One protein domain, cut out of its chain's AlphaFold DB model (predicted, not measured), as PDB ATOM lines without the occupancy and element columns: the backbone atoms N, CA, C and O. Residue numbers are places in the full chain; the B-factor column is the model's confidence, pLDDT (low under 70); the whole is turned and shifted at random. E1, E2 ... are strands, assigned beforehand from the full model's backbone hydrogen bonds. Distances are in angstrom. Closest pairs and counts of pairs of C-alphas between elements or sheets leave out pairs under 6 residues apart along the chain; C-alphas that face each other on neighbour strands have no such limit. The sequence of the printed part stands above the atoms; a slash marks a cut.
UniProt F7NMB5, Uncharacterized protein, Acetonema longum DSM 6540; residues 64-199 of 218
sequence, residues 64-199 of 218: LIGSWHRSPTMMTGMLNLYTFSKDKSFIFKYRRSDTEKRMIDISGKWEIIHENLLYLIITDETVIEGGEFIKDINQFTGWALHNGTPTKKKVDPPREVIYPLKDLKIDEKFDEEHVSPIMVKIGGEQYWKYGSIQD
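AT A GLANCE: This is residues 64 to 199 of the 218 residues of an uncharacterized protein of Acetonema longum DSM 6540 (UniProt F7NMB5). What is the main picture? One eight-stranded sheet curls like part of a barrel and folds at E4, its edge strands E8 and E9 coming near each other at one end. The long strands E5 and E8 lead out at the other end to a small two-stranded hairpin, E6 and E7. What are the counts? The printed part has 136 residues, with ten named strands, E1 to E10 in chain order, and no named helix: all strand. The large sheet, E8 E5 E4 E3 E2 E1 E10 E9, is antiparallel; the whole is only just compact, close to loose, with a radius of gyration of the C-alphas of 16.8 A and spans of 46 by 39 by 26 A.

HOW THE PARTS SIT: Which strands are neighbours? The large sheet runs E8 (residues 149 to 164), E5 (117 to 129), E4 (103 to 113), E3 (89 to 93), E2 (81 to 84), E1 (66 to 69), E10 (189 to 194) and E9 (182 to 186). Backbone atoms within hydrogen-bond range are, in that order, N 151 and O 127 at 2.8 A, N 119 and O 111 at 2.8 A, N 92 and O 106 at 2.8 A, N 83 and O 91 at 2.8 A, N 68 and O 82 at 2.8 A, N 192 and O 69 at 2.8 A, and N 191 and O 184 at 2.8 A. E1 to E5 form a meander, each strand the antiparallel neighbour and hairpin partner of the one before; E9 and E10 are also a hairpin. How does the sheet fold? It is a folded sheet, bent back on itself: E8 and E5 face E3, E2, E1, E10 and E9, with E4 as the hinge. The closest C-alphas of edge strands E8 and E9, those of Tyr 163 and Ile 186, are 6.1 A apart. What lies beyond? E6 (132 to 135) and E7 (143 to 146) form an antiparallel hairpin, with N 134 and O 144 at 2.9 A, within hydrogen-bond range; E6 is apart from E5, and E7 from E8.

IN THESE COORDINATES: Where do the strands begin and end? E1 begins at C-alpha 66 (-27.350, -43.020, -23.183), and E10 ends at C-alpha 194 (-32.463, -48.122, -23.009). Which are long? E8 spans 34.6 A from first to last C-alpha and bends by 86 degrees at residue 157; E5 spans 33.0 A and bends by 58 degrees at residue 123; E4 spans 26.9 A and bends by 58 degrees at residue 108.

THE WHOLE: How large is it? The two C-alphas farthest apart, those of Gly 130 and Asp 175, are 48.2 A apart; the printed part has no cut. Which links are long? Those from E1 to E2, 11 residues, and E8 to E9, 17 residues. Where is confidence low? Residues 72 to 78, 97, 166 to 181 and 195 to 199 are under 70; the printed part's mean pLDDT is 82.2.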
ATOM      1  N   LEU A  64     -22.195 -45.107 -27.197       88.19
ATOM      2  CA  LEU A  64     -22.237 -45.272 -25.741       88.19
ATOM      3  C   LEU A  64     -23.075 -44.221 -25.023       88.19
ATOM      4  O   LEU A  64     -23.592 -44.519 -23.951       88.19
ATOM      5  N   ILE A  65     -23.250 -43.024 -25.583       90.38
ATOM      6  CA  ILE A  65     -24.110 -42.005 -24.973       90.38
ATOM      7  C   ILE A  65     -25.530 -42.558 -24.794       90.38
ATOM      8  O   ILE A  65     -26.152 -43.031 -25.749       90.38
ATOM      9  N   GLY A  66     -26.049 -42.478 -23.570       88.44
ATOM     10  CA  GLY A  66     -27.350 -43.020 -23.183       88.44
ATOM     11  C   GLY A  66     -27.281 -43.906 -21.941       88.44
ATOM     12  O   GLY A  66     -26.270 -43.944 -21.237       88.44
ATOM     13  N   SER A  67     -28.384 -44.600 -21.662       87.88
ATOM     14  CA  SER A  67     -28.517 -45.504 -20.513       87.88
ATOM     15  C   SER A  67     -28.445 -46.965 -20.946       87.88
ATOM     16  O   SER A  67     -28.968 -47.321 -21.995       87.88
ATOM     17  N   TRP A  68     -27.809 -47.806 -20.134       88.69
ATOM     18  CA  TRP A  68     -27.458 -49.186 -20.459       88.69
ATOM     19  C   TRP A  68     -27.757 -50.107 -19.278       88.69
ATOM     20  O   TRP A  68     -27.143 -49.982 -18.217       88.69
ATOM     21  N   HIS A  69     -28.691 -51.039 -19.453       87.19
ATOM     22  CA  HIS A  69     -29.197 -51.916 -18.394       87.19
ATOM     23  C   HIS A  69     -28.683 -53.344 -18.566       87.19
ATOM     24  O   HIS A  69     -28.550 -53.814 -19.687       87.19
ATOM     25  N   ARG A  70     -28.464 -54.071 -17.466       85.88
ATOM     26  CA  ARG A  70     -28.024 -55.486 -17.477       85.88
ATOM     27  C   ARG A  70     -29.131 -56.500 -17.845       85.88
ATOM     28  O   ARG A  70     -29.045 -57.663 -17.467       85.88
ATOM     29  N   SER A  71     -30.206 -56.081 -18.503       77.81
ATOM     30  CA  SER A  71     -31.245 -56.989 -19.008       77.81
ATOM     31  C   SER A  71     -31.777 -56.477 -20.339       77.81
ATOM     32  O   SER A  71     -31.924 -55.260 -20.480       77.81
ATOM     33  N   PRO A  72     -32.103 -57.382 -21.279       69.88
ATOM     34  CA  PRO A  72     -32.796 -57.028 -22.514       69.88
ATOM     35  C   PRO A  72     -34.251 -56.603 -22.267       69.88
ATOM     36  O   PRO A  72     -34.844 -55.923 -23.098       69.88
ATOM     37  N   THR A  73     -34.840 -56.995 -21.132       64.94
ATOM     38  CA  THR A  73     -36.219 -56.654 -20.765       64.94
ATOM     39  C   THR A  73     -36.263 -55.542 -19.725       64.94
ATOM     40  O   THR A  73     -35.433 -55.463 -18.811       64.94
ATOM     41  N   MET A  74     -37.271 -54.681 -19.855       55.38
ATOM     42  CA  MET A  74     -37.484 -53.522 -18.999       55.38
ATOM     43  C   MET A  74     -37.995 -53.941 -17.611       55.38
ATOM     44  O   MET A  74     -39.174 -53.818 -17.301       55.38
ATOM     45  N   MET A  75     -37.103 -54.434 -16.751       53.75
ATOM     46  CA  MET A  75     -37.378 -54.568 -15.318       53.75
ATOM     47  C   MET A  75     -36.847 -53.336 -14.590       53.75
ATOM     48  O   MET A  75     -35.640 -53.130 -14.438       53.75
ATOM     49  N   THR A  76     -37.774 -52.480 -14.174       52.09
ATOM     50  CA  THR A  76     -37.497 -51.200 -13.524       52.09
ATOM     51  C   THR A  76     -36.685 -51.387 -12.235       52.09
ATOM     52  O   THR A  76     -36.973 -52.240 -11.401       52.09
ATOM     53  N   GLY A  77     -35.624 -50.587 -12.070       52.81
ATOM     54  CA  GLY A  77     -34.941 -50.354 -10.785       52.81
ATOM     55  C   GLY A  77     -34.168 -51.518 -10.143       52.81
ATOM     56  O   GLY A  77     -33.534 -51.306  -9.110       52.81
ATOM     57  N   MET A  78     -34.182 -52.718 -10.728       60.16
ATOM     58  CA  MET A  78     -33.633 -53.933 -10.107       60.16
ATOM     59  C   MET A  78     -32.335 -54.437 -10.734       60.16
ATOM     60  O   MET A  78     -31.952 -55.574 -10.482       60.16
ATOM     61  N   LEU A  79     -31.643 -53.646 -11.552       74.25
ATOM     62  CA  LEU A  79     -30.450 -54.099 -12.268       74.25
ATOM     63  C   LEU A  79     -29.362 -53.034 -12.288       74.25
ATOM     64  O   LEU A  79     -29.626 -51.852 -12.082       74.25
ATOM     65  N   ASN A  80     -28.139 -53.486 -12.559       87.81
ATOM     66  CA  ASN A  80     -27.005 -52.604 -12.789       87.81
ATOM     67  C   ASN A  80     -27.268 -51.726 -14.019       87.81
ATOM     68  O   ASN A  80     -27.724 -52.228 -15.053       87.81
ATOM     69  N   LEU A  81     -26.948 -50.440 -13.900       89.19
ATOM     70  CA  LEU A  81     -27.261 -49.418 -14.892       89.19
ATOM     71  C   LEU A  81     -26.075 -48.479 -15.092       89.19
ATOM     72  O   LEU A  81     -25.683 -47.800 -14.145       89.19
ATOM     73  N   TYR A  82     -25.558 -48.389 -16.315       92.81
ATOM     74  CA  TYR A  82     -24.672 -47.297 -16.724       92.81
ATOM     75  C   TYR A  82     -25.469 -46.182 -17.397       92.81
ATOM     76  O   TYR A  82     -26.352 -46.452 -18.203       92.81
ATOM     77  N   THR A  83     -25.100 -44.932 -17.148       93.31
ATOM     78  CA  THR A  83     -25.528 -43.788 -17.956       93.31
ATOM     79  C   THR A  83     -24.296 -42.996 -18.363       93.31
ATOM     80  O   THR A  83     -23.549 -42.543 -17.496       93.31
ATOM     81  N   PHE A  84     -24.095 -42.824 -19.669       94.44
ATOM     82  CA  PHE A  84     -23.004 -42.044 -20.251       94.44
ATOM     83  C   PHE A  84     -23.552 -40.776 -20.902       94.44
ATOM     84  O   PHE A  84     -24.433 -40.829 -21.764       94.44
ATOM     85  N   SER A  85     -23.004 -39.633 -20.510       93.81
ATOM     86  CA  SER A  85     -23.429 -38.314 -20.975       93.81
ATOM     87  C   SER A  85     -22.490 -37.750 -22.044       93.81
ATOM     88  O   SER A  85     -21.305 -38.091 -22.101       93.81
ATOM     89  N   LYS A  86     -23.011 -36.829 -22.869       92.81
ATOM     90  CA  LYS A  86     -22.252 -36.123 -23.923       92.81
ATOM     91  C   LYS A  86     -21.056 -35.327 -23.377       92.81
ATOM     92  O   LYS A  86     -20.039 -35.221 -24.051       92.81
ATOM     93  N   ASP A  87     -21.157 -34.818 -22.151       94.31
ATOM     94  CA  ASP A  87     -20.126 -34.036 -21.444       94.31
ATOM     95  C   ASP A  87     -19.015 -34.902 -20.805       94.31
ATOM     96  O   ASP A  87     -18.286 -34.460 -19.905       94.31
ATOM     97  N   LYS A  88     -18.924 -36.165 -21.238       96.56
ATOM     98  CA  LYS A  88     -17.995 -37.171 -20.726       96.56
ATOM     99  C   LYS A  88     -18.211 -37.522 -19.254       96.56
ATOM    100  O   LYS A  88     -17.331 -38.124 -18.654       96.56
ATOM    101  N   SER A  89     -19.349 -37.177 -18.645       97.88
ATOM    102  CA  SER A  89     -19.719 -37.702 -17.323       97.88
ATOM    103  C   SER A  89     -20.380 -39.077 -17.423       97.88
ATOM    104  O   SER A  89     -21.043 -39.388 -18.417       97.88
ATOM    105  N   PHE A  90     -20.190 -39.917 -16.406       97.06
ATOM    106  CA  PHE A  90     -20.942 -41.161 -16.265       97.06
ATOM    107  C   PHE A  90     -21.426 -41.372 -14.832       97.06
ATOM    108  O   PHE A  90     -20.834 -40.870 -13.874       97.06
ATOM    109  N   ILE A  91     -22.479 -42.173 -14.700       96.06
ATOM    110  CA  ILE A  91     -22.908 -42.771 -13.437       96.06
ATOM    111  C   ILE A  91     -23.171 -44.257 -13.657       96.06
ATOM    112  O   ILE A  91     -23.741 -44.657 -14.671       96.06
ATOM    113  N   PHE A  92     -22.759 -45.075 -12.699       94.00
ATOM    114  CA  PHE A  92     -23.099 -46.482 -12.625       94.00
ATOM    115  C   PHE A  92     -23.849 -46.750 -11.329       94.00
ATOM    116  O   PHE A  92     -23.300 -46.557 -10.247       94.00
ATOM    117  N   LYS A  93     -25.097 -47.200 -11.441       91.56
ATOM    118  CA  LYS A  93     -25.945 -47.563 -10.304       91.56
ATOM    119  C   LYS A  93     -25.964 -49.073 -10.157       91.56
ATOM    120  O   LYS A  93     -26.234 -49.789 -11.125       91.56
ATOM    121  N   TYR A  94     -25.710 -49.550  -8.949       88.44
ATOM    122  CA  TYR A  94     -25.824 -50.967  -8.642       88.44
ATOM    123  C   TYR A  94     -27.288 -51.379  -8.474       88.44
ATOM    124  O   TYR A  94     -28.161 -50.581  -8.120       88.44
ATOM    125  N   ARG A  95     -27.550 -52.662  -8.729       82.81
ATOM    126  CA  ARG A  95     -28.833 -53.322  -8.472       82.81
ATOM    127  C   ARG A  95     -29.281 -53.098  -7.025       82.81
ATOM    128  O   ARG A  95     -28.599 -53.509  -6.098       82.81
ATOM    129  N   ARG A  96     -30.477 -52.527  -6.848       70.69
ATOM    130  CA  ARG A  96     -31.048 -52.225  -5.522       70.69
ATOM    131  C   ARG A  96     -31.497 -53.442  -4.717       70.69
ATOM    132  O   ARG A  96     -31.627 -53.339  -3.509       70.69
ATOM    133  N   SER A  97     -31.758 -54.573  -5.368       69.56
ATOM    134  CA  SER A  97     -32.172 -55.794  -4.665       69.56
ATOM    135  C   SER A  97     -30.994 -56.591  -4.095       69.56
ATOM    136  O   SER A  97     -31.200 -57.680  -3.575       69.56
ATOM    137  N   ASP A  98     -29.761 -56.113  -4.270       74.94
ATOM    138  CA  ASP A  98     -28.603 -56.623  -3.544       74.94
ATOM    139  C   ASP A  98     -28.567 -55.907  -2.186       74.94
ATOM    140  O   ASP A  98     -27.900 -54.888  -2.015       74.94
ATOM    141  N   THR A  99     -29.400 -56.377  -1.254       73.44
ATOM    142  CA  THR A  99     -29.676 -55.724   0.041       73.44
ATOM    143  C   THR A  99     -28.480 -55.714   0.985       73.44
ATOM    144  O   THR A  99     -28.472 -54.963   1.959       73.44
ATOM    145  N   GLU A 100     -27.454 -56.505   0.679       78.38
ATOM    146  CA  GLU A 100     -26.180 -56.544   1.398       78.38
ATOM    147  C   GLU A 100     -25.152 -55.567   0.821       78.38
ATOM    148  O   GLU A 100     -24.146 -55.239   1.464       78.38
ATOM    149  N   LYS A 101     -25.406 -55.029  -0.376       82.69
ATOM    150  CA  LYS A 101     -24.497 -54.094  -1.015       82.69
ATOM    151  C   LYS A 101     -24.632 -52.698  -0.424       82.69
ATOM    152  O   LYS A 101     -25.621 -51.998  -0.610       82.69
ATOM    153  N   ARG A 102     -23.552 -52.240   0.207       89.00
ATOM    154  CA  ARG A 102     -23.449 -50.864   0.720       89.00
ATOM    155  C   ARG A 102     -23.149 -49.833  -0.363       89.00
ATOM    156  O   ARG A 102     -23.454 -48.664  -0.182       89.00
ATOM    157  N   MET A 103     -22.541 -50.242  -1.472       91.12
ATOM    158  CA  MET A 103     -22.242 -49.351  -2.593       91.12
ATOM    159  C   MET A 103     -23.490 -49.154  -3.457       91.12
ATOM    160  O   MET A 103     -23.945 -50.102  -4.097       91.12
ATOM    161  N   ILE A 104     -24.016 -47.932  -3.499       91.38
ATOM    162  CA  ILE A 104     -25.222 -47.576  -4.260       91.38
ATOM    163  C   ILE A 104     -24.857 -47.227  -5.701       91.38
ATOM    164  O   ILE A 104     -25.441 -47.764  -6.646       91.38
ATOM    165  N   ASP A 105     -23.878 -46.342  -5.878       94.44
ATOM    166  CA  ASP A 105     -23.429 -45.892  -7.190       94.44
ATOM    167  C   ASP A 105     -21.988 -45.382  -7.176       94.44
ATOM    168  O   ASP A 105     -21.410 -45.089  -6.129       94.44
ATOM    169  N   ILE A 106     -21.410 -45.310  -8.372       96.75
ATOM    170  CA  ILE A 106     -20.139 -44.645  -8.659       96.75
ATOM    171  C   ILE A 106     -20.339 -43.689  -9.832       96.75
ATOM    172  O   ILE A 106     -21.145 -43.951 -10.726       96.75
ATOM    173  N   SER A 107     -19.604 -42.584  -9.855       98.06
ATOM    174  CA  SER A 107     -19.664 -41.610 -10.946       98.06
ATOM    175  C   SER A 107     -18.323 -40.922 -11.176       98.06
ATOM    176  O   SER A 107     -17.411 -40.982 -10.345       98.06
ATOM    177  N   GLY A 108     -18.196 -40.295 -12.340       98.31
ATOM    178  CA  GLY A 108     -16.988 -39.579 -12.719       98.31
ATOM    179  C   GLY A 108     -16.948 -39.293 -14.210       98.31
ATOM    180  O   GLY A 108     -17.966 -38.906 -14.793       98.31
ATOM    181  N   LYS A 109     -15.777 -39.461 -14.828       98.38
ATOM    182  CA  LYS A 109     -15.551 -39.194 -16.253       98.38
ATOM    183  C   LYS A 109     -15.313 -40.466 -17.056       98.38
ATOM    184  O   LYS A 109     -14.818 -41.452 -16.522       98.38
ATOM    185  N   TRP A 110     -15.693 -40.445 -18.327       97.75
ATOM    186  CA  TRP A 110     -15.463 -41.551 -19.251       97.75
ATOM    187  C   TRP A 110     -14.859 -41.068 -20.563       97.75
ATOM    188  O   TRP A 110     -15.166 -39.975 -21.042       97.75
ATOM    189  N   GLU A 111     -14.046 -41.915 -21.181       96.56
ATOM    190  CA  GLU A 111     -13.513 -41.683 -22.517       96.56
ATOM    191  C   GLU A 111     -13.249 -42.988 -23.270       96.56
ATOM    192  O   GLU A 111     -13.151 -44.063 -22.675       96.56
ATOM    193  N   ILE A 112     -13.148 -42.887 -24.597       93.06
ATOM    194  CA  ILE A 112     -12.637 -43.973 -25.430       93.06
ATOM    195  C   ILE A 112     -11.163 -43.714 -25.719       93.06
ATOM    196  O   ILE A 112     -10.803 -42.745 -26.402       93.06
ATOM    197  N   ILE A 113     -10.314 -44.604 -25.214       91.19
ATOM    198  CA  ILE A 113      -8.875 -44.629 -25.480       91.19
ATOM    199  C   ILE A 113      -8.543 -45.824 -26.366       91.19
ATOM    200  O   ILE A 113      -9.297 -46.794 -26.421       91.19
ATOM    201  N   HIS A 114      -7.423 -45.742 -27.087       87.06
ATOM    202  CA  HIS A 114      -6.942 -46.826 -27.954       87.06
ATOM    203  C   HIS A 114      -8.050 -47.437 -28.836       87.06
ATOM    204  O   HIS A 114      -8.120 -48.648 -29.010       87.06
ATOM    205  N   GLU A 115      -8.929 -46.573 -29.363       82.94
ATOM    206  CA  GLU A 115     -10.009 -46.854 -30.329       82.94
ATOM    207  C   GLU A 115     -11.215 -47.629 -29.803       82.94
ATOM    208  O   GLU A 115     -12.318 -47.400 -30.290       82.94
ATOM    209  N   ASN A 116     -11.038 -48.524 -28.835       84.25
ATOM    210  CA  ASN A 116     -12.098 -49.417 -28.366       84.25
ATOM    211  C   ASN A 116     -12.017 -49.752 -26.870       84.25
ATOM    212  O   ASN A 116     -12.639 -50.721 -26.427       84.25
ATOM    213  N   LEU A 117     -11.253 -48.994 -26.085       91.19
ATOM    214  CA  LEU A 117     -11.200 -49.174 -24.640       91.19
ATOM    215  C   LEU A 117     -12.027 -48.085 -23.967       91.19
ATOM    216  O   LEU A 117     -11.731 -46.899 -24.102       91.19
ATOM    217  N   LEU A 118     -13.054 -48.496 -23.228       94.50
ATOM    218  CA  LEU A 118     -13.773 -47.618 -22.318       94.50
ATOM    219  C   LEU A 118     -12.909 -47.400 -21.086       94.50
ATOM    220  O   LEU A 118     -12.663 -48.337 -20.328       94.50
ATOM    221  N   TYR A 119     -12.488 -46.166 -20.877       97.25
ATOM    222  CA  TYR A 119     -11.745 -45.759 -19.704       97.25
ATOM    223  C   TYR A 119     -12.645 -44.922 -18.797       97.25
ATOM    224  O   TYR A 119     -13.248 -43.941 -19.233       97.25
ATOM    225  N   LEU A 120     -12.783 -45.363 -17.549       97.56
ATOM    226  CA  LEU A 120     -13.572 -44.728 -16.505       97.56
ATOM    227  C   LEU A 120     -12.646 -44.160 -15.435       97.56
ATOM    228  O   LEU A 120     -11.824 -44.880 -14.869       97.56
ATOM    229  N   ILE A 121     -12.858 -42.894 -15.111       98.38
ATOM    230  CA  ILE A 121     -12.187 -42.174 -14.033       98.38
ATOM    231  C   ILE A 121     -13.239 -41.916 -12.962       98.38
ATOM    232  O   ILE A 121     -14.102 -41.053 -13.126       98.38
ATOM    233  N   ILE A 122     -13.211 -42.697 -11.888       98.31
ATOM    234  CA  ILE A 122     -14.187 -42.638 -10.800       98.31
ATOM    235  C   ILE A 122     -13.705 -41.628  -9.765       98.31
ATOM    236  O   ILE A 122     -12.678 -41.836  -9.121       98.31
ATOM    237  N   THR A 123     -14.470 -40.556  -9.587       98.25
ATOM    238  CA  THR A 123     -14.156 -39.463  -8.652       98.25
ATOM    239  C   THR A 123     -15.118 -39.401  -7.476       98.25
ATOM    240  O   THR A 123     -14.839 -38.738  -6.478       98.25
ATOM    241  N   ASP A 124     -16.269 -40.059  -7.595       98.12
ATOM    242  CA  ASP A 124     -17.348 -39.992  -6.628       98.12
ATOM    243  C   ASP A 124     -17.986 -41.372  -6.451       98.12
ATOM    244  O   ASP A 124     -18.220 -42.100  -7.421       98.12
ATOM    245  N   GLU A 125     -18.327 -41.700  -5.212       97.25
ATOM    246  CA  GLU A 125     -19.096 -42.890  -4.863       97.25
ATOM    247  C   GLU A 125     -20.178 -42.554  -3.840       97.25
ATOM    248  O   GLU A 125     -20.005 -41.670  -3.001       97.25
ATOM    249  N   THR A 126     -21.299 -43.261  -3.908       95.50
ATOM    250  CA  THR A 126     -22.366 -43.173  -2.911       95.50
ATOM    251  C   THR A 126     -22.431 -44.500  -2.171       95.50
ATOM    252  O   THR A 126     -22.714 -45.541  -2.770       95.50
ATOM    253  N   VAL A 127     -22.179 -44.469  -0.863       94.38
ATOM    254  CA  VAL A 127     -22.144 -45.650   0.009       94.38
ATOM    255  C   VAL A 127     -23.111 -45.503   1.172       94.38
ATOM    256  O   VAL A 127     -23.371 -44.398   1.630       94.38
ATOM    257  N   ILE A 128     -23.626 -46.615   1.682       92.44
ATOM    258  CA  ILE A 128     -24.418 -46.639   2.910       92.44
ATOM    259  C   ILE A 128     -23.477 -46.800   4.105       92.44
ATOM    260  O   ILE A 128     -22.868 -47.861   4.297       92.44
ATOM    261  N   GLU A 129     -23.383 -45.751   4.917       93.06
ATOM    262  CA  GLU A 129     -22.618 -45.727   6.163       93.06
ATOM    263  C   GLU A 129     -23.496 -46.037   7.373       93.06
ATOM    264  O   GLU A 129     -24.685 -45.712   7.403       93.06
ATOM    265  N   GLY A 130     -22.896 -46.663   8.388       92.06
ATOM    266  CA  GLY A 130     -23.617 -47.103   9.579       92.06
ATOM    267  C   GLY A 130     -24.685 -48.154   9.267       92.06
ATOM    268  O   GLY A 130     -24.636 -48.833   8.236       92.06
ATOM    269  N   GLY A 131     -25.648 -48.296  10.171       90.44
ATOM    270  CA  GLY A 131     -26.714 -49.281  10.051       90.44
ATOM    271  C   GLY A 131     -26.266 -50.725  10.268       90.44
ATOM    272  O   GLY A 131     -25.082 -51.069  10.185       90.44
ATOM    273  N   GLU A 132     -27.246 -51.582  10.521       91.69
ATOM    274  CA  GLU A 132     -27.047 -52.979  10.898       91.69
ATOM    275  C   GLU A 132     -27.844 -53.902   9.983       91.69
ATOM    276  O   GLU A 132     -28.943 -53.563   9.533       91.69
ATOM    277  N   PHE A 133     -27.277 -55.076   9.707       90.00
ATOM    278  CA  PHE A 133     -27.990 -56.128   9.003       90.00
ATOM    279  C   PHE A 133     -28.900 -56.857   9.982       90.00
ATOM    280  O   PHE A 133     -28.435 -57.514  10.913       90.00
ATOM    281  N   ILE A 134     -30.201 -56.741   9.752       90.81
ATOM    282  CA  ILE A 134     -31.235 -57.431  10.515       90.81
ATOM    283  C   ILE A 134     -31.808 -58.526   9.627       90.81
ATOM    284  O   ILE A 134     -31.993 -58.338   8.423       90.81
ATOM    285  N   LYS A 135     -32.067 -59.691  10.217       90.38
ATOM    286  CA  LYS A 135     -32.676 -60.805   9.500       90.38
ATOM    287  C   LYS A 135     -34.082 -60.405   9.048       90.38
ATOM    288  O   LYS A 135     -34.930 -60.103   9.883       90.38
ATOM    289  N   ASP A 136     -34.322 -60.450   7.745       84.62
ATOM    290  CA  ASP A 136     -35.607 -60.135   7.126       84.62
ATOM    291  C   ASP A 136     -35.923 -61.201   6.077       84.62
ATOM    292  O   ASP A 136     -35.289 -61.292   5.026       84.62
ATOM    293  N   ILE A 137     -36.925 -62.022   6.388       82.94
ATOM    294  CA  ILE A 137     -37.368 -63.140   5.549       82.94
ATOM    295  C   ILE A 137     -38.003 -62.685   4.229       82.94
ATOM    296  O   ILE A 137     -38.192 -63.509   3.339       82.94
ATOM    297  N   ASN A 138     -38.332 -61.396   4.101       82.00
ATOM    298  CA  ASN A 138     -38.882 -60.830   2.874       82.00
ATOM    299  C   ASN A 138     -37.791 -60.376   1.894       82.00
ATOM    300  O   ASN A 138     -38.104 -60.072   0.744       82.00
ATOM    301  N   GLN A 139     -36.519 -60.333   2.316       79.12
ATOM    302  CA  GLN A 139     -35.402 -60.021   1.423       79.12
ATOM    303  C   GLN A 139     -34.854 -61.277   0.762       79.12
ATOM    304  O   GLN A 139     -34.749 -62.335   1.379       79.12
ATOM    305  N   PHE A 140     -34.401 -61.133  -0.484       74.88
ATOM    306  CA  PHE A 140     -33.805 -62.235  -1.240       74.88
ATOM    307  C   PHE A 140     -32.571 -62.836  -0.547       74.88
ATOM    308  O   PHE A 140     -32.354 -64.042  -0.623       74.88
ATOM    309  N   THR A 141     -31.777 -62.015   0.146       77.31
ATOM    310  CA  THR A 141     -30.590 -62.485   0.875       77.31
ATOM    311  C   THR A 141     -30.900 -62.953   2.302       77.31
ATOM    312  O   THR A 141     -30.030 -63.485   2.987       77.31
ATOM    313  N   GLY A 142     -32.137 -62.766   2.775       84.38
ATOM    314  CA  GLY A 142     -32.529 -63.005   4.166       84.38
ATOM    315  C   GLY A 142     -32.072 -61.921   5.150       84.38
ATOM    316  O   GLY A 142     -32.355 -62.038   6.345       84.38
ATOM    317  N   TRP A 143     -31.393 -60.874   4.670       85.19
ATOM    318  CA  TRP A 143     -30.912 -59.750   5.470       85.19
ATOM    319  C   TRP A 143     -31.315 -58.413   4.846       85.19
ATOM    320  O   TRP A 143     -31.206 -58.206   3.634       85.19
ATOM    321  N   ALA A 144     -31.741 -57.485   5.698       85.50
ATOM    322  CA  ALA A 144     -32.020 -56.099   5.354       85.50
ATOM    323  C   ALA A 144     -31.063 -55.176   6.111       85.50
ATOM    324  O   ALA A 144     -30.817 -55.366   7.303       85.50
ATOM    325  N   LEU A 145     -30.541 -54.156   5.435       86.69
ATOM    326  CA  LEU A 145     -29.783 -53.093   6.086       86.69
ATOM    327  C   LEU A 145     -30.747 -52.046   6.657       86.69
ATOM    328  O   LEU A 145     -31.454 -51.377   5.903       86.69
ATOM    329  N   HIS A 146     -30.749 -51.874   7.977       86.94
ATOM    330  CA  HIS A 146     -31.569 -50.878   8.669       86.94
ATOM    331  C   HIS A 146     -30.720 -49.721   9.192       86.94
ATOM    332  O   HIS A 146     -29.588 -49.919   9.625       86.94
ATOM    333  N   ASN A 147     -31.294 -48.512   9.190       89.94
ATOM    334  CA  ASN A 147     -30.694 -47.290   9.749       89.94
ATOM    335  C   ASN A 147     -29.332 -46.894   9.143       89.94
ATOM    336  O   ASN A 147     -28.546 -46.187   9.772       89.94
ATOM    337  N   GLY A 148     -29.039 -47.348   7.924       89.88
ATOM    338  CA  GLY A 148     -27.893 -46.874   7.158       89.88
ATOM    339  C   GLY A 148     -28.187 -45.525   6.500       89.88
ATOM    340  O   GLY A 148     -29.305 -45.282   6.046       89.88
ATOM    341  N   THR A 149     -27.183 -44.656   6.416       92.88
ATOM    342  CA  THR A 149     -27.305 -43.348   5.756       92.88
ATOM    343  C   THR A 149     -26.527 -43.351   4.442       92.88
ATOM    344  O   THR A 149     -25.333 -43.651   4.454       92.88
ATOM    345  N   PRO A 150     -27.162 -43.035   3.298       92.25
ATOM    346  CA  PRO A 150     -26.443 -42.814   2.053       92.25
ATOM    347  C   PRO A 150     -25.542 -41.579   2.160       92.25
ATOM    348  O   PRO A 150     -26.027 -40.458   2.309       92.25
ATOM    349  N   THR A 151     -24.238 -41.784   2.029       95.31
ATOM    350  CA  THR A 151     -23.225 -40.733   2.034       95.31
ATOM    351  C   THR A 151     -22.507 -40.728   0.694       95.31
ATOM    352  O   THR A 151     -21.984 -41.752   0.247       95.31
ATOM    353  N   LYS A 152     -22.448 -39.558   0.053       95.88
ATOM    354  CA  LYS A 152     -21.619 -39.344  -1.134       95.88
ATOM    355  C   LYS A 152     -20.203 -38.960  -0.716       95.88
ATOM    356  O   LYS A 152     -20.021 -38.024   0.060       95.88
ATOM    357  N   LYS A 153     -19.206 -39.659  -1.250       96.50
ATOM    358  CA  LYS A 153     -17.785 -39.467  -0.955       96.50
ATOM    359  C   LYS A 153     -17.003 -39.156  -2.217       96.50
ATOM    360  O   LYS A 153     -17.326 -39.650  -3.298       96.50
ATOM    361  N   LYS A 154     -15.945 -38.362  -2.053       97.31
ATOM    362  CA  LYS A 154     -14.904 -38.207  -3.067       97.31
ATOM    363  C   LYS A 154     -13.935 -39.378  -2.995       97.31
ATOM    364  O   LYS A 154     -13.566 -39.811  -1.907       97.31
ATOM    365  N   VAL A 155     -13.537 -39.860  -4.162       96.06
ATOM    366  CA  VAL A 155     -12.498 -40.873  -4.331       96.06
ATOM    367  C   VAL A 155     -11.216 -40.130  -4.691       96.06
ATOM    368  O   VAL A 155     -11.116 -39.571  -5.783       96.06
ATOM    369  N   ASP A 156     -10.283 -40.069  -3.743       94.31
ATOM    370  CA  ASP A 156      -8.999 -39.375  -3.878       94.31
ATOM    371  C   ASP A 156      -7.856 -40.306  -3.414       94.31
ATOM    372  O   ASP A 156      -7.838 -40.691  -2.240       94.31
ATOM    373  N   PRO A 157      -6.939 -40.731  -4.308       95.38
ATOM    374  CA  PRO A 157      -6.889 -40.392  -5.733       95.38
ATOM    375  C   PRO A 157      -8.046 -41.031  -6.528       95.38
ATOM    376  O   PRO A 157      -8.574 -42.063  -6.101       95.38
ATOM    377  N   PRO A 158      -8.437 -40.466  -7.689       97.12
ATOM    378  CA  PRO A 158      -9.458 -41.060  -8.548       97.12
ATOM    379  C   PRO A 158      -9.145 -42.518  -8.894       97.12
ATOM    380  O   PRO A 158      -7.999 -42.878  -9.165       97.12
ATOM    381  N   ARG A 159     -10.176 -43.368  -8.915       97.56
ATOM    382  CA  ARG A 159     -10.024 -44.777  -9.294       97.56
ATOM    383  C   ARG A 159     -10.209 -44.945 -10.796       97.56
ATOM    384  O   ARG A 159     -11.272 -44.644 -11.334       97.56
ATOM    385  N   GLU A 160      -9.204 -45.510 -11.440       96.81
ATOM    386  CA  GLU A 160      -9.155 -45.730 -12.882       96.81
ATOM    387  C   GLU A 160      -9.547 -47.166 -13.242       96.81
ATOM    388  O   GLU A 160      -9.081 -48.123 -12.622       96.81
ATOM    389  N   VAL A 161     -10.419 -47.334 -14.241       95.81
ATOM    390  CA  VAL A 161     -10.850 -48.656 -14.722       95.81
ATOM    391  C   VAL A 161     -10.940 -48.664 -16.241       95.81
ATOM    392  O   VAL A 161     -11.553 -47.779 -16.830       95.81
ATOM    393  N   ILE A 162     -10.368 -49.685 -16.880       94.75
ATOM    394  CA  ILE A 162     -10.340 -49.817 -18.340       94.75
ATOM    395  C   ILE A 162     -11.051 -51.104 -18.753       94.75
ATOM    396  O   ILE A 162     -10.724 -52.191 -18.272       94.75
ATOM    397  N   TYR A 163     -11.997 -50.990 -19.686       91.62
ATOM    398  CA  TYR A 163     -12.754 -52.110 -20.234       91.62
ATOM    399  C   TYR A 163     -12.617 -52.202 -21.758       91.62
ATOM    400  O   TYR A 163     -12.831 -51.209 -22.452       91.62
ATOM    401  N   PRO A 164     -12.339 -53.393 -22.315       87.94
ATOM    402  CA  PRO A 164     -12.380 -53.595 -23.757       87.94
ATOM    403  C   PRO A 164     -13.827 -53.638 -24.272       87.94
ATOM    404  O   PRO A 164     -14.626 -54.447 -23.805       87.94
ATOM    405  N   LEU A 165     -14.149 -52.843 -25.296       82.25
ATOM    406  CA  LEU A 165     -15.467 -52.803 -25.952       82.25
ATOM    407  C   LEU A 165     -15.541 -53.737 -27.170       82.25
ATOM    408  O   LEU A 165     -16.025 -53.364 -28.238       82.25
ATOM    409  N   LYS A 166     -15.028 -54.963 -27.032       68.00
ATOM    410  CA  LYS A 166     -14.803 -55.883 -28.165       68.00
ATOM    411  C   LYS A 166     -16.074 -56.455 -28.811       68.00
ATOM    412  O   LYS A 166     -15.976 -57.032 -29.882       68.00
ATOM    413  N   ASP A 167     -17.247 -56.259 -28.212       63.72
ATOM    414  CA  ASP A 167     -18.498 -56.901 -28.636       63.72
ATOM    415  C   ASP A 167     -19.682 -55.921 -28.656       63.72
ATOM    416  O   ASP A 167     -20.740 -56.210 -28.094       63.72
ATOM    417  N   LEU A 168     -19.529 -54.746 -29.275       65.69
ATOM    418  CA  LEU A 168     -20.710 -53.956 -29.625       65.69
ATOM    419  C   LEU A 168     -21.477 -54.717 -30.713       65.69
ATOM    420  O   LEU A 168     -21.049 -54.744 -31.867       65.69
ATOM    421  N   LYS A 169     -22.592 -55.344 -30.337       66.50
ATOM    422  CA  LYS A 169     -23.494 -56.015 -31.274       66.50
ATOM    423  C   LYS A 169     -24.802 -55.251 -31.322       66.50
ATOM    424  O   LYS A 169     -25.387 -54.924 -30.293       66.50
ATOM    425  N   ILE A 170     -25.248 -54.978 -32.534       57.97
ATOM    426  CA  ILE A 170     -26.629 -54.595 -32.775       57.97
ATOM    427  C   ILE A 170     -27.372 -55.922 -32.915       57.97
ATOM    428  O   ILE A 170     -26.947 -56.778 -33.689       57.97
ATOM    429  N   ASP A 171     -28.389 -56.142 -32.092       54.06
ATOM    430  CA  ASP A 171     -29.253 -57.305 -32.228       54.06
ATOM    431  C   ASP A 171     -30.111 -57.110 -33.484       54.06
ATOM    432  O   ASP A 171     -31.004 -56.266 -33.520       54.06
ATOM    433  N   GLU A 172     -29.765 -57.830 -34.553       47.53
ATOM    434  CA  GLU A 172     -30.439 -57.754 -35.856       47.53
ATOM    435  C   GLU A 172     -31.791 -58.484 -35.864       47.53
ATOM    436  O   GLU A 172     -32.563 -58.327 -36.809       47.53
ATOM    437  N   LYS A 173     -32.118 -59.267 -34.822       44.56
ATOM    438  CA  LYS A 173     -33.425 -59.929 -34.679       44.56
ATOM    439  C   LYS A 173     -34.451 -58.956 -34.103       44.56
ATOM    440  O   LYS A 173     -34.951 -59.121 -32.994       44.56
ATOM    441  N   PHE A 174     -34.722 -57.912 -34.870       50.62
ATOM    442  CA  PHE A 174     -35.754 -56.930 -34.587       50.62
ATOM    443  C   PHE A 174     -37.072 -57.392 -35.211       50.62
ATOM    444  O   PHE A 174     -37.353 -57.087 -36.364       50.62
ATOM    445  N   ASP A 175     -37.878 -58.124 -34.445       42.34
ATOM    446  CA  ASP A 175     -39.327 -58.021 -34.618       42.34
ATOM    447  C   ASP A 175     -39.756 -56.724 -33.919       42.34
ATOM    448  O   ASP A 175     -39.247 -56.413 -32.837       42.34
ATOM    449  N   GLU A 176     -40.662 -55.965 -34.542       47.31
ATOM    450  CA  GLU A 176     -41.137 -54.609 -34.186       47.31
ATOM    451  C   GLU A 176     -41.623 -54.430 -32.723       47.31
ATOM    452  O   GLU A 176     -41.991 -53.335 -32.303       47.31
ATOM    453  N   GLU A 177     -41.585 -55.490 -31.919       49.81
ATOM    454  CA  GLU A 177     -42.050 -55.576 -30.539       49.81
ATOM    455  C   GLU A 177     -40.948 -55.367 -29.469       49.81
ATOM    456  O   GLU A 177     -41.272 -55.257 -28.284       49.81
ATOM    457  N   HIS A 178     -39.652 -55.280 -29.823       49.62
ATOM    458  CA  HIS A 178     -38.554 -55.171 -28.838       49.62
ATOM    459  C   HIS A 178     -38.002 -53.743 -28.641       49.62
ATOM    460  O   HIS A 178     -37.646 -53.030 -29.572       49.62
ATOM    461  N   VAL A 179     -37.857 -53.334 -27.373       53.06
ATOM    462  CA  VAL A 179     -37.617 -51.938 -26.943       53.06
ATOM    463  C   VAL A 179     -36.119 -51.533 -26.909       53.06
ATOM    464  O   VAL A 179     -35.795 -50.390 -26.579       53.06
ATOM    465  N   SER A 180     -35.153 -52.422 -27.213       58.72
ATOM    466  CA  SER A 180     -33.704 -52.137 -27.022       58.72
ATOM    467  C   SER A 180     -32.742 -52.950 -27.936       58.72
ATOM    468  O   SER A 180     -32.277 -54.011 -27.522       58.72
ATOM    469  N   PRO A 181     -32.369 -52.456 -29.144       63.91
ATOM    470  CA  PRO A 181     -31.551 -53.190 -30.136       63.91
ATOM    471  C   PRO A 181     -30.065 -53.302 -29.841       63.91
ATOM    472  O   PRO A 181     -29.387 -54.169 -30.383       63.91
ATOM    473  N   ILE A 182     -29.502 -52.370 -29.084       76.44
ATOM    474  CA  ILE A 182     -28.050 -52.207 -29.051       76.44
ATOM    475  C   ILE A 182     -27.517 -52.844 -27.776       76.44
ATOM    476  O   ILE A 182     -27.909 -52.440 -26.681       76.44
ATOM    477  N   MET A 183     -26.600 -53.800 -27.923       83.25
ATOM    478  CA  MET A 183     -25.939 -54.490 -26.823       83.25
ATOM    479  C   MET A 183     -24.433 -54.233 -26.846       83.25
ATOM    480  O   MET A 183     -23.781 -54.253 -27.892       83.25
ATOM    481  N   VAL A 184     -23.861 -54.004 -25.669       84.75
ATOM    482  CA  VAL A 184     -22.418 -53.863 -25.469       84.75
ATOM    483  C   VAL A 184     -21.973 -54.695 -24.274       84.75
ATOM    484  O   VAL A 184     -22.708 -54.846 -23.297       84.75
ATOM    485  N   LYS A 185     -20.742 -55.211 -24.324       86.19
ATOM    486  CA  LYS A 185     -20.097 -55.801 -23.151       86.19
ATOM    487  C   LYS A 185     -19.212 -54.783 -22.442       86.19
ATOM    488  O   LYS A 185     -18.302 -54.231 -23.055       86.19
ATOM    489  N   ILE A 186     -19.444 -54.582 -21.148       87.06
ATOM    490  CA  ILE A 186     -18.633 -53.725 -20.272       87.06
ATOM    491  C   ILE A 186     -18.191 -54.582 -19.088       87.06
ATOM    492  O   ILE A 186     -19.024 -55.135 -18.377       87.06
ATOM    493  N   GLY A 187     -16.880 -54.740 -18.892       82.94
ATOM    494  CA  GLY A 187     -16.350 -55.578 -17.807       82.94
ATOM    495  C   GLY A 187     -16.745 -57.058 -17.897       82.94
ATOM    496  O   GLY A 187     -16.875 -57.713 -16.871       82.94
ATOM    497  N   GLY A 188     -16.972 -57.579 -19.108       82.69
ATOM    498  CA  GLY A 188     -17.422 -58.960 -19.341       82.69
ATOM    499  C   GLY A 188     -18.936 -59.173 -19.221       82.69
ATOM    500  O   GLY A 188     -19.437 -60.213 -19.638       82.69
ATOM    501  N   GLU A 189     -19.671 -58.173 -18.736       86.81
ATOM    502  CA  GLU A 189     -21.121 -58.210 -18.550       86.81
ATOM    503  C   GLU A 189     -21.847 -57.561 -19.731       86.81
ATOM    504  O   GLU A 189     -21.374 -56.570 -20.287       86.81
ATOM    505  N   GLN A 190     -22.999 -58.113 -20.116       87.12
ATOM    506  CA  GLN A 190     -23.821 -57.588 -21.210       87.12
ATOM    507  C   GLN A 190     -24.751 -56.477 -20.720       87.12
ATOM    508  O   GLN A 190     -25.393 -56.600 -19.674       87.12
ATOM    509  N   TYR A 191     -24.842 -55.415 -21.515       86.94
ATOM    510  CA  TYR A 191     -25.739 -54.297 -21.281       86.94
ATOM    511  C   TYR A 191     -26.487 -53.915 -22.554       86.94
ATOM    512  O   TYR A 191     -25.888 -53.825 -23.623       86.94
ATOM    513  N   TRP A 192     -27.775 -53.619 -22.412       85.56
ATOM    514  CA  TRP A 192     -28.671 -53.208 -23.489       85.56
ATOM    515  C   TRP A 192     -29.019 -51.730 -23.356       85.56
ATOM    516  O   TRP A 192     -29.308 -51.250 -22.254       85.56
ATOM    517  N   LYS A 193     -28.972 -50.997 -24.471       83.62
ATOM    518  CA  LYS A 193     -29.264 -49.564 -24.510       83.62
ATOM    519  C   LYS A 193     -30.757 -49.315 -24.331       83.62
ATOM    520  O   LYS A 193     -31.568 -49.798 -25.113       83.62
ATOM    521  N   TYR A 194     -31.100 -48.512 -23.337       74.44
ATOM    522  CA  TYR A 194     -32.463 -48.122 -23.009       74.44
ATOM    523  C   TYR A 194     -32.931 -46.934 -23.856       74.44
ATOM    524  O   TYR A 194     -32.252 -45.906 -23.899       74.44
ATOM    525  N   GLY A 195     -34.117 -47.055 -24.461       59.97
ATOM    526  CA  GLY A 195     -34.892 -45.926 -24.981       59.97
ATOM    527  C   GLY A 195     -34.318 -45.212 -26.208       59.97
ATOM    528  O   GLY A 195     -34.065 -44.013 -26.144       59.97
ATOM    529  N   SER A 196     -34.206 -45.890 -27.353       45.72
ATOM    530  CA  SER A 196     -33.993 -45.208 -28.641       45.72
ATOM    531  C   SER A 196     -34.992 -45.660 -29.709       45.72
ATOM    532  O   SER A 196     -34.625 -46.346 -30.656       45.72
ATOM    533  N   ILE A 197     -36.253 -45.248 -29.553       42.31
ATOM    534  CA  ILE A 197     -37.184 -45.082 -30.689       42.31
ATOM    535  C   ILE A 197     -37.248 -43.592 -31.104       42.31
ATOM    536  O   ILE A 197     -37.515 -43.277 -32.255       42.31
ATOM    537  N   GLN A 198     -36.900 -42.647 -30.217       38.62
ATOM    538  CA  GLN A 198     -36.961 -41.202 -30.513       38.62
ATOM    539  C   GLN A 198     -35.694 -40.591 -31.140       38.62
ATOM    540  O   GLN A 198     -35.716 -39.429 -31.520       38.62
ATOM    541  N   ASP A 199     -34.631 -41.376 -31.329       42.34
ATOM    542  CA  ASP A 199     -33.388 -40.955 -32.002       42.34
ATOM    543  C   ASP A 199     -33.240 -41.608 -33.398       42.34
ATOM    544  O   ASP A 199     -32.129 -41.778 -33.910       42.34
TER     545      ASP A 199